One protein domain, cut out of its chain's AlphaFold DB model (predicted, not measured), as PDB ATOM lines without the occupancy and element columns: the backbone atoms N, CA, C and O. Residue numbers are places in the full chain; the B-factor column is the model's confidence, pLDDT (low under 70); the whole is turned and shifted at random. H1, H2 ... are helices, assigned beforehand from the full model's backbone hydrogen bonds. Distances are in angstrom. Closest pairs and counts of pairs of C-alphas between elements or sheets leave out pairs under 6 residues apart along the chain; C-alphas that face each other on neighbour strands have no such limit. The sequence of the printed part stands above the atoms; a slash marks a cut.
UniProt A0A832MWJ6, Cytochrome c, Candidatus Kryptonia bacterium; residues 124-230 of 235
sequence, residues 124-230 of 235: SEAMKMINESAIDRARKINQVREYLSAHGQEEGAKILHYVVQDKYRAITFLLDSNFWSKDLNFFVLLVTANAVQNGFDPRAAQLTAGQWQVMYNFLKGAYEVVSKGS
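Overview. This is residues 124 to 230 of the 235 residues of the protein "Cytochrome c" of Candidatus Kryptonia bacterium (UniProt A0A832MWJ6). Short helices H2, H4 and H5 pack along the long helix H7 in a compact body, from which the other long helix, H1, runs out as an arm. H1 packs on H3 and H7 with its later residues, while residues 124 to 135 stick out; H6 packs on H2 and H5. The printed part has 107 residues with seven named helices, H1 to H7 in order, and no named strand: all helix, mostly crossed. It is compact, with a radius of gyration of the C-alphas of 14.1 A, and spans 48 by 28 by 23 A.

Arrangement. H1, residues 124 to 150, touches H3, residues 167 to 176, with residues 140 to 144 alone; the closest C-alphas, of Ile 141 and Ile 171, are 6.8 A apart. H1 touches the hub H7, residues 209 to 230, with residues 140 to 148 alone, at a steep tilt of 48 degrees, opposite ways; closest are C-alphas Val 144 and Ala 222, 5.8 A. H2, residues 155 to 163, touches H7 about perpendicular at 78 degrees, C-alphas Gly 156 and Met 215 closest at 4.2 A. H4, residues 179 to 182, and H5, residues 184 to 193, touch only at the corner; both touch H7, H4 only just, with 3 pairs of C-alphas within 8 A. H6, residues 202 to 206, touches H5, C-alphas Thr 192 and Ala 205 closest at 6.0 A. Every O i to N i+4 pair is within hydrogen-bond range in H1, H2, H3 and H5, 17 of 18 in H7 and 0 of 1 in H6, which has 2 of 2 O i to N i+3 pairs; H4 is too short.

Along the chain. H1 begins at C-alpha 124 (154.233, 179.636, 140.134) and measures 38.1 A. H7 measures 32.1 A, ending at C-alpha 230 (151.294, 181.619, 161.959).

Size, cuts and confidence. The C-alphas farthest apart, Ser 124 and Thr 208, are 48.8 A apart. The printed part has no cut and no long link. Model pLDDT is under 70 at residues 124 to 135, 178 and 228 to 230.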
ATOM      1  N   SER A 124     155.141 180.658 139.592       45.47
ATOM      2  CA  SER A 124     154.233 179.636 140.134       45.47
ATOM      3  C   SER A 124     154.180 179.654 141.662       45.47
ATOM      4  O   SER A 124     153.107 179.541 142.249       45.47
ATOM      5  N   GLU A 125     155.329 179.860 142.298       52.09
ATOM      6  CA  GLU A 125     155.460 180.002 143.743       52.09
ATOM      7  C   GLU A 125     154.962 181.387 144.197       52.09
ATOM      8  O   GLU A 125     154.343 181.493 145.241       52.09
ATOM      9  N   ALA A 126     155.070 182.431 143.369       49.88
ATOM     10  CA  ALA A 126     154.478 183.745 143.605       49.88
ATOM     11  C   ALA A 126     152.946 183.711 143.479       49.88
ATOM     12  O   ALA A 126     152.264 184.344 144.274       49.88
ATOM     13  N   MET A 127     152.374 182.953 142.536       52.97
ATOM     14  CA  MET A 127     150.922 182.734 142.449       52.97
ATOM     15  C   MET A 127     150.405 181.894 143.615       52.97
ATOM     16  O   MET A 127     149.365 182.218 144.188       52.97
ATOM     17  N   LYS A 128     151.154 180.861 144.010       49.41
ATOM     18  CA  LYS A 128     150.882 180.083 145.217       49.41
ATOM     19  C   LYS A 128     150.957 180.969 146.457       49.41
ATOM     20  O   LYS A 128     150.006 180.971 147.218       49.41
ATOM     21  N   MET A 129     151.954 181.841 146.574       51.44
ATOM     22  CA  MET A 129     152.027 182.863 147.616       51.44
ATOM     23  C   MET A 129     150.940 183.920 147.507       51.44
ATOM     24  O   MET A 129     150.548 184.442 148.530       51.44
ATOM     25  N   ILE A 130     150.434 184.290 146.332       52.25
ATOM     26  CA  ILE A 130     149.304 185.227 146.213       52.25
ATOM     27  C   ILE A 130     148.036 184.562 146.740       52.25
ATOM     28  O   ILE A 130     147.288 185.193 147.479       52.25
ATOM     29  N   ASN A 131     147.815 183.289 146.421       52.19
ATOM     30  CA  ASN A 131     146.671 182.541 146.926       52.19
ATOM     31  C   ASN A 131     146.822 182.235 148.425       52.19
ATOM     32  O   ASN A 131     145.916 182.504 149.205       52.19
ATOM     33  N   GLU A 132     147.988 181.762 148.856       49.75
ATOM     34  CA  GLU A 132     148.325 181.495 150.254       49.75
ATOM     35  C   GLU A 132     148.373 182.781 151.080       49.75
ATOM     36  O   GLU A 132     147.882 182.767 152.199       49.75
ATOM     37  N   SER A 133     148.851 183.907 150.542       61.09
ATOM     38  CA  SER A 133     148.824 185.214 151.221       61.09
ATOM     39  C   SER A 133     147.445 185.854 151.203       61.09
ATOM     40  O   SER A 133     147.107 186.534 152.163       61.09
ATOM     41  N   ALA A 134     146.610 185.633 150.183       60.69
ATOM     42  CA  ALA A 134     145.211 186.057 150.204       60.69
ATOM     43  C   ALA A 134     144.405 185.239 151.224       60.69
ATOM     44  O   ALA A 134     143.628 185.812 151.989       60.69
ATOM     45  N   ILE A 135     144.633 183.922 151.290       64.94
ATOM     46  CA  ILE A 135     144.037 183.017 152.281       64.94
ATOM     47  C   ILE A 135     144.550 183.344 153.689       64.94
ATOM     48  O   ILE A 135     143.754 183.437 154.622       64.94
ATOM     49  N   ASP A 136     145.852 183.568 153.860       74.56
ATOM     50  CA  ASP A 136     146.469 183.969 155.128       74.56
ATOM     51  C   ASP A 136     145.979 185.354 155.559       74.56
ATOM     52  O   ASP A 136     145.599 185.544 156.710       74.56
ATOM     53  N   ARG A 137     145.855 186.309 154.634       78.06
ATOM     54  CA  ARG A 137     145.279 187.629 154.912       78.06
ATOM     55  C   ARG A 137     143.824 187.525 155.347       78.06
ATOM     56  O   ARG A 137     143.456 188.124 156.353       78.06
ATOM     57  N   ALA A 138     143.001 186.752 154.641       78.81
ATOM     58  CA  ALA A 138     141.609 186.522 155.019       78.81
ATOM     59  C   ALA A 138     141.505 185.851 156.399       78.81
ATOM     60  O   ALA A 138     140.704 186.273 157.234       78.81
ATOM     61  N   ARG A 139     142.366 184.864 156.678       84.12
ATOM     62  CA  ARG A 139     142.472 184.203 157.985       84.12
ATOM     63  C   ARG A 139     142.840 185.195 159.086       84.12
ATOM     64  O   ARG A 139     142.148 185.248 160.095       84.12
ATOM     65  N   LYS A 140     143.875 186.012 158.880       84.69
ATOM     66  CA  LYS A 140     144.332 187.034 159.833       84.69
ATOM     67  C   LYS A 140     143.252 188.077 160.107       84.69
ATOM     68  O   LYS A 140     143.013 188.416 161.261       84.69
ATOM     69  N   ILE A 141     142.543 188.536 159.073       86.12
ATOM     70  CA  ILE A 141     141.396 189.443 159.227       86.12
ATOM     71  C   ILE A 141     140.307 188.788 160.082       86.12
ATOM     72  O   ILE A 141     139.784 189.432 160.992       86.12
ATOM     73  N   ASN A 142     139.975 187.519 159.835       86.56
ATOM     74  CA  ASN A 142     138.976 186.798 160.624       86.56
ATOM     75  C   ASN A 142     139.416 186.604 162.081       86.56
ATOM     76  O   ASN A 142     138.629 186.887 162.977       86.56
ATOM     77  N   GLN A 143     140.677 186.252 162.332       87.69
ATOM     78  CA  GLN A 143     141.230 186.133 163.686       87.69
ATOM     79  C   GLN A 143     141.187 187.460 164.452       87.69
ATOM     80  O   GLN A 143     140.776 187.489 165.611       87.69
ATOM     81  N   VAL A 144     141.542 188.582 163.809       89.19
ATOM     82  CA  VAL A 144     141.376 189.911 164.421       89.19
ATOM     83  C   VAL A 144     139.898 190.174 164.704       89.19
ATOM     84  O   VAL A 144     139.553 190.629 165.789       89.19
ATOM     85  N   ARG A 145     138.995 189.880 163.762       88.44
ATOM     86  CA  ARG A 145     137.552 190.078 163.964       88.44
ATOM     87  C   ARG A 145     137.015 189.266 165.140       88.44
ATOM     88  O   ARG A 145     136.226 189.808 165.908       88.44
ATOM     89  N   GLU A 146     137.420 188.010 165.275       89.12
ATOM     90  CA  GLU A 146     137.056 187.136 166.393       89.12
ATOM     91  C   GLU A 146     137.591 187.681 167.715       89.12
ATOM     92  O   GLU A 146     136.821 187.823 168.662       89.12
ATOM     93  N   TYR A 147     138.864 188.091 167.758       90.88
ATOM     94  CA  TYR A 147     139.454 188.725 168.936       90.88
ATOM     95  C   TYR A 147     138.671 189.974 169.355       90.88
ATOM     96  O   TYR A 147     138.299 190.108 170.519       90.88
ATOM     97  N   LEU A 148     138.369 190.867 168.407       90.19
ATOM     98  CA  LEU A 148     137.616 192.096 168.669       90.19
ATOM     99  C   LEU A 148     136.184 191.820 169.144       90.19
ATOM    100  O   LEU A 148     135.631 192.623 169.889       90.19
ATOM    101  N   SER A 149     135.574 190.721 168.696       88.88
ATOM    102  CA  SER A 149     134.253 190.293 169.165       88.88
ATOM    103  C   SER A 149     134.320 189.705 170.578       88.88
ATOM    104  O   SER A 149     133.486 190.047 171.411       88.88
ATOM    105  N   ALA A 150     135.322 188.871 170.869       90.88
ATOM    106  CA  ALA A 150     135.499 188.229 172.173       90.88
ATOM    107  C   ALA A 150     135.851 189.227 173.291       90.88
ATOM    108  O   ALA A 150     135.393 189.076 174.419       90.88
ATOM    109  N   HIS A 151     136.609 190.275 172.964       92.94
ATOM    110  CA  HIS A 151     137.088 191.277 173.920       92.94
ATOM    111  C   HIS A 151     136.324 192.610 173.812       92.94
ATOM    112  O   HIS A 151     136.808 193.658 174.230       92.94
ATOM    113  N   GLY A 152     135.110 192.595 173.246       89.44
ATOM    114  CA  GLY A 152     134.337 193.806 172.938       89.44
ATOM    115  C   GLY A 152     133.957 194.678 174.145       89.44
ATOM    116  O   GLY A 152     133.597 195.838 173.961       89.44
ATOM    117  N   GLN A 153     134.042 194.142 175.367       92.31
ATOM    118  CA  GLN A 153     133.737 194.864 176.611       92.31
ATOM    119  C   GLN A 153     134.947 195.581 177.225       92.31
ATOM    120  O   GLN A 153     134.781 196.347 178.176       92.31
ATOM    121  N   GLU A 154     136.152 195.360 176.700       94.50
ATOM    122  CA  GLU A 154     137.354 196.032 177.185       94.50
ATOM    123  C   GLU A 154     137.356 197.520 176.824       94.50
ATOM    124  O   GLU A 154     136.847 197.934 175.783       94.50
ATOM    125  N   GLU A 155     137.988 198.343 177.662       94.69
ATOM    126  CA  GLU A 155     138.062 199.791 177.434       94.69
ATOM    127  C   GLU A 155     138.719 200.142 176.091       94.69
ATOM    128  O   GLU A 155     138.241 201.019 175.371       94.69
ATOM    129  N   GLY A 156     139.754 199.401 175.686       93.69
ATOM    130  CA  GLY A 156     140.372 199.582 174.373       93.69
ATOM    131  C   GLY A 156     139.431 199.254 173.214       93.69
ATOM    132  O   GLY A 156     139.448 199.955 172.203       93.69
ATOM    133  N   ALA A 157     138.552 198.260 173.378       93.94
ATOM    134  CA  ALA A 157     137.533 197.931 172.389       93.94
ATOM    135  C   ALA A 157     136.480 199.037 172.277       93.94
ATOM    136  O   ALA A 157     136.084 199.386 171.166       93.94
ATOM    137  N   LYS A 158     136.047 199.622 173.399       96.12
ATOM    138  CA  LYS A 158     135.086 200.737 173.409       96.12
ATOM    139  C   LYS A 158     135.655 201.972 172.716       96.12
ATOM    140  O   LYS A 158     134.982 202.555 171.868       96.12
ATOM    141  N   ILE A 159     136.908 202.327 173.018       95.88
ATOM    142  CA  ILE A 159     137.609 203.436 172.355       95.88
ATOM    143  C   ILE A 159     137.733 203.153 170.857       95.88
ATOM    144  O   ILE A 159     137.404 204.017 170.049       95.88
ATOM    145  N   LEU A 160     138.120 201.931 170.477       94.44
ATOM    146  CA  LEU A 160     138.208 201.529 169.077       94.44
ATOM    147  C   LEU A 160     136.864 201.685 168.350       94.44
ATOM    148  O   LEU A 160     136.827 202.267 167.273       94.44
ATOM    149  N   HIS A 161     135.757 201.215 168.932       93.75
ATOM    150  CA  HIS A 161     134.423 201.368 168.334       93.75
ATOM    151  C   HIS A 161     134.000 202.837 168.210       93.75
ATOM    152  O   HIS A 161     133.289 203.183 167.271       93.75
ATOM    153  N   TYR A 162     134.442 203.704 169.123       93.94
ATOM    154  CA  TYR A 162     134.160 205.136 169.061       93.94
ATOM    155  C   TYR A 162     134.880 205.836 167.895       93.94
ATOM    156  O   TYR A 162     134.324 206.767 167.309       93.94
ATOM    157  N   VAL A 163     136.090 205.382 167.541       95.19
ATOM    158  CA  VAL A 163     136.964 206.046 166.552       95.19
ATOM    159  C   VAL A 163     137.135 205.288 165.235       95.19
ATOM    160  O   VAL A 163     137.934 205.698 164.395       95.19
ATOM    161  N   VAL A 164     136.413 204.189 165.026       94.62
ATOM    162  CA  VAL A 164     136.446 203.409 163.782       94.62
ATOM    163  C   VAL A 164     135.120 203.558 163.052       94.62
ATOM    164  O   VAL A 164     134.066 203.216 163.580       94.62
ATOM    165  N   GLN A 165     135.188 204.024 161.806       90.81
ATOM    166  CA  GLN A 165     134.024 204.171 160.932       90.81
ATOM    167  C   GLN A 165     133.848 202.948 160.020       90.81
ATOM    168  O   GLN A 165     132.735 202.463 159.833       90.81
ATOM    169  N   ASP A 166     134.947 202.421 159.474       90.56
ATOM    170  CA  ASP A 166     134.968 201.224 158.632       90.56
ATOM    171  C   ASP A 166     135.908 200.191 159.262       90.56
ATOM    172  O   ASP A 166     137.131 200.230 159.098       90.56
ATOM    173  N   LYS A 167     135.315 199.251 160.006       87.75
ATOM    174  CA  LYS A 167     136.042 198.210 160.746       87.75
ATOM    175  C   LYS A 167     136.887 197.329 159.830       87.75
ATOM    176  O   LYS A 167     137.988 196.944 160.212       87.75
ATOM    177  N   TYR A 168     136.397 197.007 158.635       84.88
ATOM    178  CA  TYR A 168     137.141 196.166 157.699       84.88
ATOM    179  C   TYR A 168     138.368 196.905 157.165       84.88
ATOM    180  O   TYR A 168     139.466 196.346 157.149       84.88
ATOM    181  N   ARG A 169     138.203 198.179 156.799       86.94
ATOM    182  CA  ARG A 169     139.290 199.032 156.314       86.94
ATOM    183  C   ARG A 169     140.339 199.296 157.388       86.94
ATOM    184  O   ARG A 169     141.517 199.111 157.104       86.94
ATOM    185  N   ALA A 170     139.922 199.614 158.613       89.44
ATOM    186  CA  ALA A 170     140.823 199.834 159.743       89.44
ATOM    187  C   ALA A 170     141.656 198.589 160.076       89.44
ATOM    188  O   ALA A 170     142.877 198.673 160.187       89.44
ATOM    189  N   ILE A 171     141.021 197.414 160.169       88.44
ATOM    190  CA  ILE A 171     141.726 196.147 160.424       88.44
ATOM    191  C   ILE A 171     142.703 195.835 159.290       88.44
ATOM    192  O   ILE A 171     143.856 195.501 159.544       88.44
ATOM    193  N   THR A 172     142.257 195.955 158.041       85.69
ATOM    194  CA  THR A 172     143.087 195.657 156.868       85.69
ATOM    195  C   THR A 172     144.298 196.586 156.797       85.69
ATOM    196  O   THR A 172     145.413 196.122 156.584       85.69
ATOM    197  N   PHE A 173     144.102 197.881 157.049       86.62
ATOM    198  CA  PHE A 173     145.172 198.872 157.092       86.62
ATOM    199  C   PHE A 173     146.204 198.571 158.189       86.62
ATOM    200  O   PHE A 173     147.407 198.577 157.928       86.62
ATOM    201  N   LEU A 174     145.746 198.255 159.405       86.50
ATOM    202  CA  LEU A 174     146.630 197.906 160.519       86.50
ATOM    203  C   LEU A 174     147.344 196.562 160.320       86.50
ATOM    204  O   LEU A 174     148.418 196.361 160.873       86.50
ATOM    205  N   LEU A 175     146.784 195.628 159.551       84.00
ATOM    206  CA  LEU A 175     147.459 194.365 159.236       84.00
ATOM    207  C   LEU A 175     148.525 194.517 158.143       84.00
ATOM    208  O   LEU A 175     149.495 193.760 158.142       84.00
ATOM    209  N   ASP A 176     148.375 195.493 157.245       77.44
ATOM    210  CA  ASP A 176     149.317 195.741 156.146       77.44
ATOM    211  C   ASP A 176     150.623 196.417 156.614       77.44
ATOM    212  O   ASP A 176     151.644 196.340 155.930       77.44
ATOM    213  N   SER A 177     150.620 197.050 157.791       70.06
ATOM    214  CA  SER A 177     151.797 197.668 158.414       70.06
ATOM    215  C   SER A 177     152.004 197.087 159.806       70.06
ATOM    216  O   SER A 177     151.132 197.195 160.647       70.06
ATOM    217  N   ASN A 178     153.158 196.492 160.106       69.81
ATOM    218  CA  ASN A 178     153.437 195.950 161.446       69.81
ATOM    219  C   ASN A 178     154.173 196.938 162.368       69.81
ATOM    220  O   ASN A 178     154.308 196.691 163.569       69.81
ATOM    221  N   PHE A 179     154.656 198.054 161.819       77.38
ATOM    222  CA  PHE A 179     155.488 199.020 162.534       77.38
ATOM    223  C   PHE A 179     154.730 199.768 163.629       77.38
ATOM    224  O   PHE A 179     155.327 200.087 164.656       77.38
ATOM    225  N   TRP A 180     153.420 199.979 163.463       86.69
ATOM    226  CA  TRP A 180     152.602 200.647 164.479       86.69
ATOM    227  C   TRP A 180     152.665 199.929 165.825       86.69
ATOM    228  O   TRP A 180     152.733 200.599 166.839       86.69
ATOM    229  N   SER A 181     152.753 198.592 165.847       88.50
ATOM    230  CA  SER A 181     152.771 197.769 167.072       88.50
ATOM    231  C   SER A 181     154.020 197.936 167.960       88.50
ATOM    232  O   SER A 181     154.095 197.367 169.060       88.50
ATOM    233  N   LYS A 182     155.026 198.672 167.469       87.62
ATOM    234  CA  LYS A 182     156.302 198.912 168.152       87.62
ATOM    235  C   LYS A 182     156.388 200.296 168.790       87.62
ATOM    236  O   LYS A 182     157.143 200.450 169.744       87.62
ATOM    237  N   ASP A 183     155.630 201.269 168.290       89.56
ATOM    238  CA  ASP A 183     155.718 202.669 168.704       89.56
ATOM    239  C   ASP A 183     154.327 203.317 168.729       89.56
ATOM    240  O   ASP A 183     153.654 203.444 167.703       89.56
ATOM    241  N   LEU A 184     153.923 203.767 169.921       91.69
ATOM    242  CA  LEU A 184     152.653 204.454 170.140       91.69
ATOM    243  C   LEU A 184     152.535 205.732 169.301       91.69
ATOM    244  O   LEU A 184     151.473 205.987 168.743       91.69
ATOM    245  N   ASN A 185     153.595 206.530 169.177       90.88
ATOM    246  CA  ASN A 185     153.540 207.791 168.434       90.88
ATOM    247  C   ASN A 185     153.323 207.534 166.943       90.88
ATOM    248  O   ASN A 185     152.545 208.229 166.288       90.88
ATOM    249  N   PHE A 186     153.961 206.488 166.418       88.69
ATOM    250  CA  PHE A 186     153.752 206.067 165.040       88.69
ATOM    251  C   PHE A 186     152.333 205.529 164.818       88.69
ATOM    252  O   PHE A 186     151.708 205.835 163.802       88.69
ATOM    253  N   PHE A 187     151.783 204.787 165.784       92.19
ATOM    254  CA  PHE A 187     150.381 204.371 165.760       92.19
ATOM    255  C   PHE A 187     149.419 205.571 165.732       92.19
ATOM    256  O   PHE A 187     148.541 205.622 164.870       92.19
ATOM    257  N   VAL A 188     149.617 206.567 166.601       92.75
ATOM    258  CA  VAL A 188     148.808 207.800 166.625       92.75
ATOM    259  C   VAL A 188     148.876 208.522 165.278       92.75
ATOM    260  O   VAL A 188     147.841 208.907 164.729       92.75
ATOM    261  N   LEU A 189     150.075 208.659 164.703       88.56
ATOM    262  CA  LEU A 189     150.270 209.287 163.395       88.56
ATOM    263  C   LEU A 189     149.501 208.552 162.289       88.56
ATOM    264  O   LEU A 189     148.815 209.185 161.492       88.56
ATOM    265  N   LEU A 190     149.571 207.220 162.247       86.06
ATOM    266  CA  LEU A 190     148.884 206.416 161.230       86.06
ATOM    267  C   LEU A 190     147.358 206.522 161.312       86.06
ATOM    268  O   LEU A 190     146.686 206.569 160.277       86.06
ATOM    269  N   VAL A 191     146.814 206.562 162.528       89.56
ATOM    270  CA  VAL A 191     145.368 206.687 162.752       89.56
ATOM    271  C   VAL A 191     144.871 208.093 162.399       89.56
ATOM    272  O   VAL A 191     143.758 208.235 161.901       89.56
ATOM    273  N   THR A 192     145.686 209.132 162.604       89.19
ATOM    274  CA  THR A 192     145.262 210.534 162.433       89.19
ATOM    275  C   THR A 192     145.568 211.127 161.054       89.19
ATOM    276  O   THR A 192     144.748 211.883 160.541       89.19
ATOM    277  N   ALA A 193     146.685 210.768 160.411       81.94
ATOM    278  CA  ALA A 193     147.157 211.424 159.185       81.94
ATOM    279  C   ALA A 193     146.207 211.280 157.980       81.94
ATOM    280  O   ALA A 193     146.116 212.191 157.166       81.94
ATOM    281  N   ASN A 194     145.498 210.153 157.864       81.50
ATOM    282  CA  ASN A 194     144.509 209.892 156.810       81.50
ATOM    283  C   ASN A 194     143.334 209.066 157.360       81.50
ATOM    284  O   ASN A 194     142.960 208.044 156.784       81.50
ATOM    285  N   ALA A 195     142.764 209.502 158.491       86.56
ATOM    286  CA  ALA A 195     141.789 208.739 159.279       86.56
ATOM    287  C   ALA A 195     140.705 208.063 158.417       86.56
ATOM    288  O   ALA A 195     140.626 206.836 158.386       86.56
ATOM    289  N   VAL A 196     139.960 208.838 157.618       86.38
ATOM    290  CA  VAL A 196     138.843 208.329 156.793       86.38
ATOM    291  C   VAL A 196     139.302 207.300 155.754       86.38
ATOM    292  O   VAL A 196     138.652 206.268 155.547       86.38
ATOM    293  N   GLN A 197     140.440 207.546 155.098       84.88
ATOM    294  CA  GLN A 197     140.998 206.604 154.119       84.88
ATOM    295  C   GLN A 197     141.488 205.319 154.787       84.88
ATOM    296  O   GLN A 197     141.415 204.254 154.182       84.88
ATOM    297  N   ASN A 198     141.912 205.402 156.044       86.62
ATOM    298  CA  ASN A 198     142.381 204.271 156.833       86.62
ATOM    299  C   ASN A 198     141.242 203.581 157.609       86.62
ATOM    300  O   ASN A 198     141.492 202.611 158.311       86.62
ATOM    301  N   GLY A 199     139.989 204.037 157.472       90.06
ATOM    302  CA  GLY A 199     138.811 203.456 158.132       90.06
ATOM    303  C   GLY A 199     138.527 203.991 159.539       90.06
ATOM    304  O   GLY A 199     137.610 203.510 160.207       90.06
ATOM    305  N   PHE A 200     139.278 204.996 159.977       94.44
ATOM    306  CA  PHE A 200     139.098 205.691 161.244       94.44
ATOM    307  C   PHE A 200     138.262 206.958 161.078       94.44
ATOM    308  O   PHE A 200     138.190 207.572 160.015       94.44
ATOM    309  N   ASP A 201     137.645 207.365 162.172       94.56
ATOM    310  CA  ASP A 201     136.932 208.621 162.286       94.56
ATOM    311  C   ASP A 201     137.916 209.751 162.652       94.56
ATOM    312  O   ASP A 201     138.737 209.563 163.555       94.56
ATOM    313  N   PRO A 202     137.853 210.939 162.017       92.19
ATOM    314  CA  PRO A 202     138.693 212.087 162.377       92.19
ATOM    315  C   PRO A 202     138.627 212.486 163.860       92.19
ATOM    316  O   PRO A 202     139.589 213.051 164.387       92.19
ATOM    317  N   ARG A 203     137.537 212.148 164.565       93.75
ATOM    318  CA  ARG A 203     137.403 212.313 166.022       93.75
ATOM    319  C   ARG A 203     138.478 211.573 166.816       93.75
ATOM    320  O   ARG A 203     138.715 211.936 167.962       93.75
ATOM    321  N   ALA A 204     139.181 210.604 166.224       91.38
ATOM    322  CA  ALA A 204     140.350 209.976 166.834       91.38
ATOM    323  C   ALA A 204     141.377 211.009 167.333       91.38
ATOM    324  O   ALA A 204     141.954 210.828 168.400       91.38
ATOM    325  N   ALA A 205     141.546 212.135 166.629       91.44
ATOM    326  CA  ALA A 205     142.451 213.214 167.038       91.44
ATOM    327  C   ALA A 205     142.091 213.861 168.394       91.44
ATOM    328  O   ALA A 205     142.920 214.555 168.974       91.44
ATOM    329  N   GLN A 206     140.876 213.637 168.904       94.62
ATOM    330  CA  GLN A 206     140.398 214.154 170.191       94.62
ATOM    331  C   GLN A 206     140.681 213.206 171.365       94.62
ATOM    332  O   GLN A 206     140.413 213.565 172.512       94.62
ATOM    333  N   LEU A 207     141.199 211.998 171.108       95.88
ATOM    334  CA  LEU A 207     141.559 211.069 172.174       95.88
ATOM    335  C   LEU A 207     142.688 211.644 173.037       95.88
ATOM    336  O   LEU A 207     143.679 212.187 172.549       95.88
ATOM    337  N   THR A 208     142.556 211.463 174.346       97.56
ATOM    338  CA  THR A 208     143.610 211.781 175.314       97.56
ATOM    339  C   THR A 208     144.789 210.813 175.190       97.56
ATOM    340  O   THR A 208     144.640 209.690 174.706       97.56
ATOM    341  N   ALA A 209     145.964 211.198 175.701       94.94
ATOM    342  CA  ALA A 209     147.142 210.323 175.721       94.94
ATOM    343  C   ALA A 209     146.867 208.963 176.400       94.94
ATOM    344  O   ALA A 209     147.310 207.923 175.917       94.94
ATOM    345  N   GLY A 210     146.072 208.955 177.479       96.56
ATOM    346  CA  GLY A 210     145.651 207.722 178.148       96.56
ATOM    347  C   GLY A 210     144.754 206.848 177.269       96.56
ATOM    348  O   GLY A 210     144.976 205.644 177.170       96.56
ATOM    349  N   GLN A 211     143.788 207.444 176.565       97.06
ATOM    350  CA  GLN A 211     142.921 206.708 175.639       97.06
ATOM    351  C   GLN A 211     143.702 206.131 174.453       97.06
ATOM    352  O   GLN A 211     143.463 204.985 174.066       97.06
ATOM    353  N   TRP A 212     144.675 206.874 173.922       97.12
ATOM    354  CA  TRP A 212     145.590 206.372 172.900       97.12
ATOM    355  C   TRP A 212     146.380 205.160 173.383       97.12
ATOM    356  O   TRP A 212     146.417 204.147 172.689       97.12
ATOM    357  N   GLN A 213     146.956 205.230 174.585       97.25
ATOM    358  CA  GLN A 213     147.713 204.127 175.176       97.25
ATOM    359  C   GLN A 213     146.845 202.875 175.381       97.25
ATOM    360  O   GLN A 213     147.284 201.764 175.078       97.25
ATOM    361  N   VAL A 214     145.612 203.045 175.872       97.56
ATOM    362  CA  VAL A 214     144.661 201.944 176.094       97.56
ATOM    363  C   VAL A 214     144.255 201.295 174.769       97.56
ATOM    364  O   VAL A 214     144.340 200.073 174.638       97.56
ATOM    365  N   MET A 215     143.875 202.091 173.765       96.06
ATOM    366  CA  MET A 215     143.517 201.575 172.440       96.06
ATOM    367  C   MET A 215     144.697 200.874 171.760       96.06
ATOM    368  O   MET A 215     144.532 199.803 171.177       96.06
ATOM    369  N   TYR A 216     145.893 201.453 171.859       96.00
ATOM    370  CA  TYR A 216     147.116 200.880 171.310       96.00
ATOM    371  C   TYR A 216     147.433 199.510 171.913       96.00
ATOM    372  O   TYR A 216     147.658 198.553 171.173       96.00
ATOM    373  N   ASN A 217     147.396 199.388 173.243       95.62
ATOM    374  CA  ASN A 217     147.665 198.123 173.931       95.62
ATOM    375  C   ASN A 217     146.644 197.044 173.553       95.62
ATOM    376  O   ASN A 217     147.021 195.899 173.305       95.62
ATOM    377  N   PHE A 218     145.369 197.421 173.449       95.19
ATOM    378  CA  PHE A 218     144.298 196.521 173.036       95.19
ATOM    379  C   PHE A 218     144.500 195.987 171.610       95.19
ATOM    380  O   PHE A 218     144.511 194.776 171.382       95.19
ATOM    381  N   LEU A 219     144.733 196.879 170.644       93.19
ATOM    382  CA  LEU A 219     144.998 196.481 169.261       93.19
ATOM    383  C   LEU A 219     146.282 195.662 169.144       93.19
ATOM    384  O   LEU A 219     146.328 194.705 168.371       93.19
ATOM    385  N   LYS A 220     147.318 196.001 169.916       92.75
ATOM    386  CA  LYS A 220     148.561 195.230 169.964       92.75
ATOM    387  C   LYS A 220     148.313 193.802 170.451       92.75
ATOM    388  O   LYS A 220     148.843 192.876 169.847       92.75
ATOM    389  N   GLY A 221     147.457 193.609 171.457       90.69
ATOM    390  CA  GLY A 221     147.009 192.284 171.896       90.69
ATOM    391  C   GLY A 221     146.340 191.490 170.769       90.69
ATOM    392  O   GLY A 221     146.734 190.354 170.497       90.69
ATOM    393  N   ALA A 222     145.410 192.120 170.043       89.81
ATOM    394  CA  ALA A 222     144.758 191.515 168.877       89.81
ATOM    395  C   ALA A 222     145.773 191.099 167.797       89.81
ATOM    396  O   ALA A 222     145.713 189.997 167.252       89.81
ATOM    397  N   TYR A 223     146.733 191.978 167.510       88.31
ATOM    398  CA  TYR A 223     147.785 191.747 166.526       88.31
ATOM    399  C   TYR A 223     148.742 190.621 166.943       88.31
ATOM    400  O   TYR A 223     149.116 189.779 166.124       88.31
ATOM    401  N   GLU A 224     149.114 190.550 168.222       86.44
ATOM    402  CA  GLU A 224     150.004 189.511 168.734       86.44
ATOM    403  C   GLU A 224     149.403 188.108 168.603       86.44
ATOM    404  O   GLU A 224     150.112 187.190 168.184       86.44
ATOM    405  N   VAL A 225     148.110 187.944 168.902       81.69
ATOM    406  CA  VAL A 225     147.381 186.672 168.732       81.69
ATOM    407  C   VAL A 225     147.479 186.181 167.288       81.69
ATOM    408  O   VAL A 225     147.823 185.027 167.031       81.69
ATOM    409  N   VAL A 226     147.267 187.091 166.342       78.25
ATOM    410  CA  VAL A 226     147.308 186.815 164.902       78.25
ATOM    411  C   VAL A 226     148.737 186.508 164.432       78.25
ATOM    412  O   VAL A 226     148.952 185.612 163.619       78.25
ATOM    413  N   SER A 227     149.742 187.194 164.986       70.31
ATOM    414  CA  SER A 227     151.159 186.993 164.642       70.31
ATOM    415  C   SER A 227     151.785 185.713 165.224       70.31
ATOM    416  O   SER A 227     152.757 185.199 164.675       70.31
ATOM    417  N   LYS A 228     151.250 185.185 166.335       66.31
ATOM    418  CA  LYS A 228     151.730 183.949 166.982       66.31
ATOM    419  C   LYS A 228     151.105 182.692 166.360       66.31
ATOM    420  O   LYS A 228     151.778 181.666 166.281       66.31
ATOM    421  N   GLY A 229     149.871 182.776 165.852       52.44
ATOM    422  CA  GLY A 229     149.166 181.667 165.193       52.44
ATOM    423  C   GLY A 229     149.777 181.192 163.866       52.44
ATOM    424  O   GLY A 229     149.510 180.070 163.446       52.44
ATOM    425  N   SER A 230     150.633 181.991 163.220       45.75
ATOM    426  CA  SER A 230     151.294 181.619 161.959       45.75
ATOM    427  C   SER A 230     152.521 180.710 162.127       45.75
ATOM    428  O   SER A 230     152.990 180.158 161.140       45.75
TER     429      SER A 230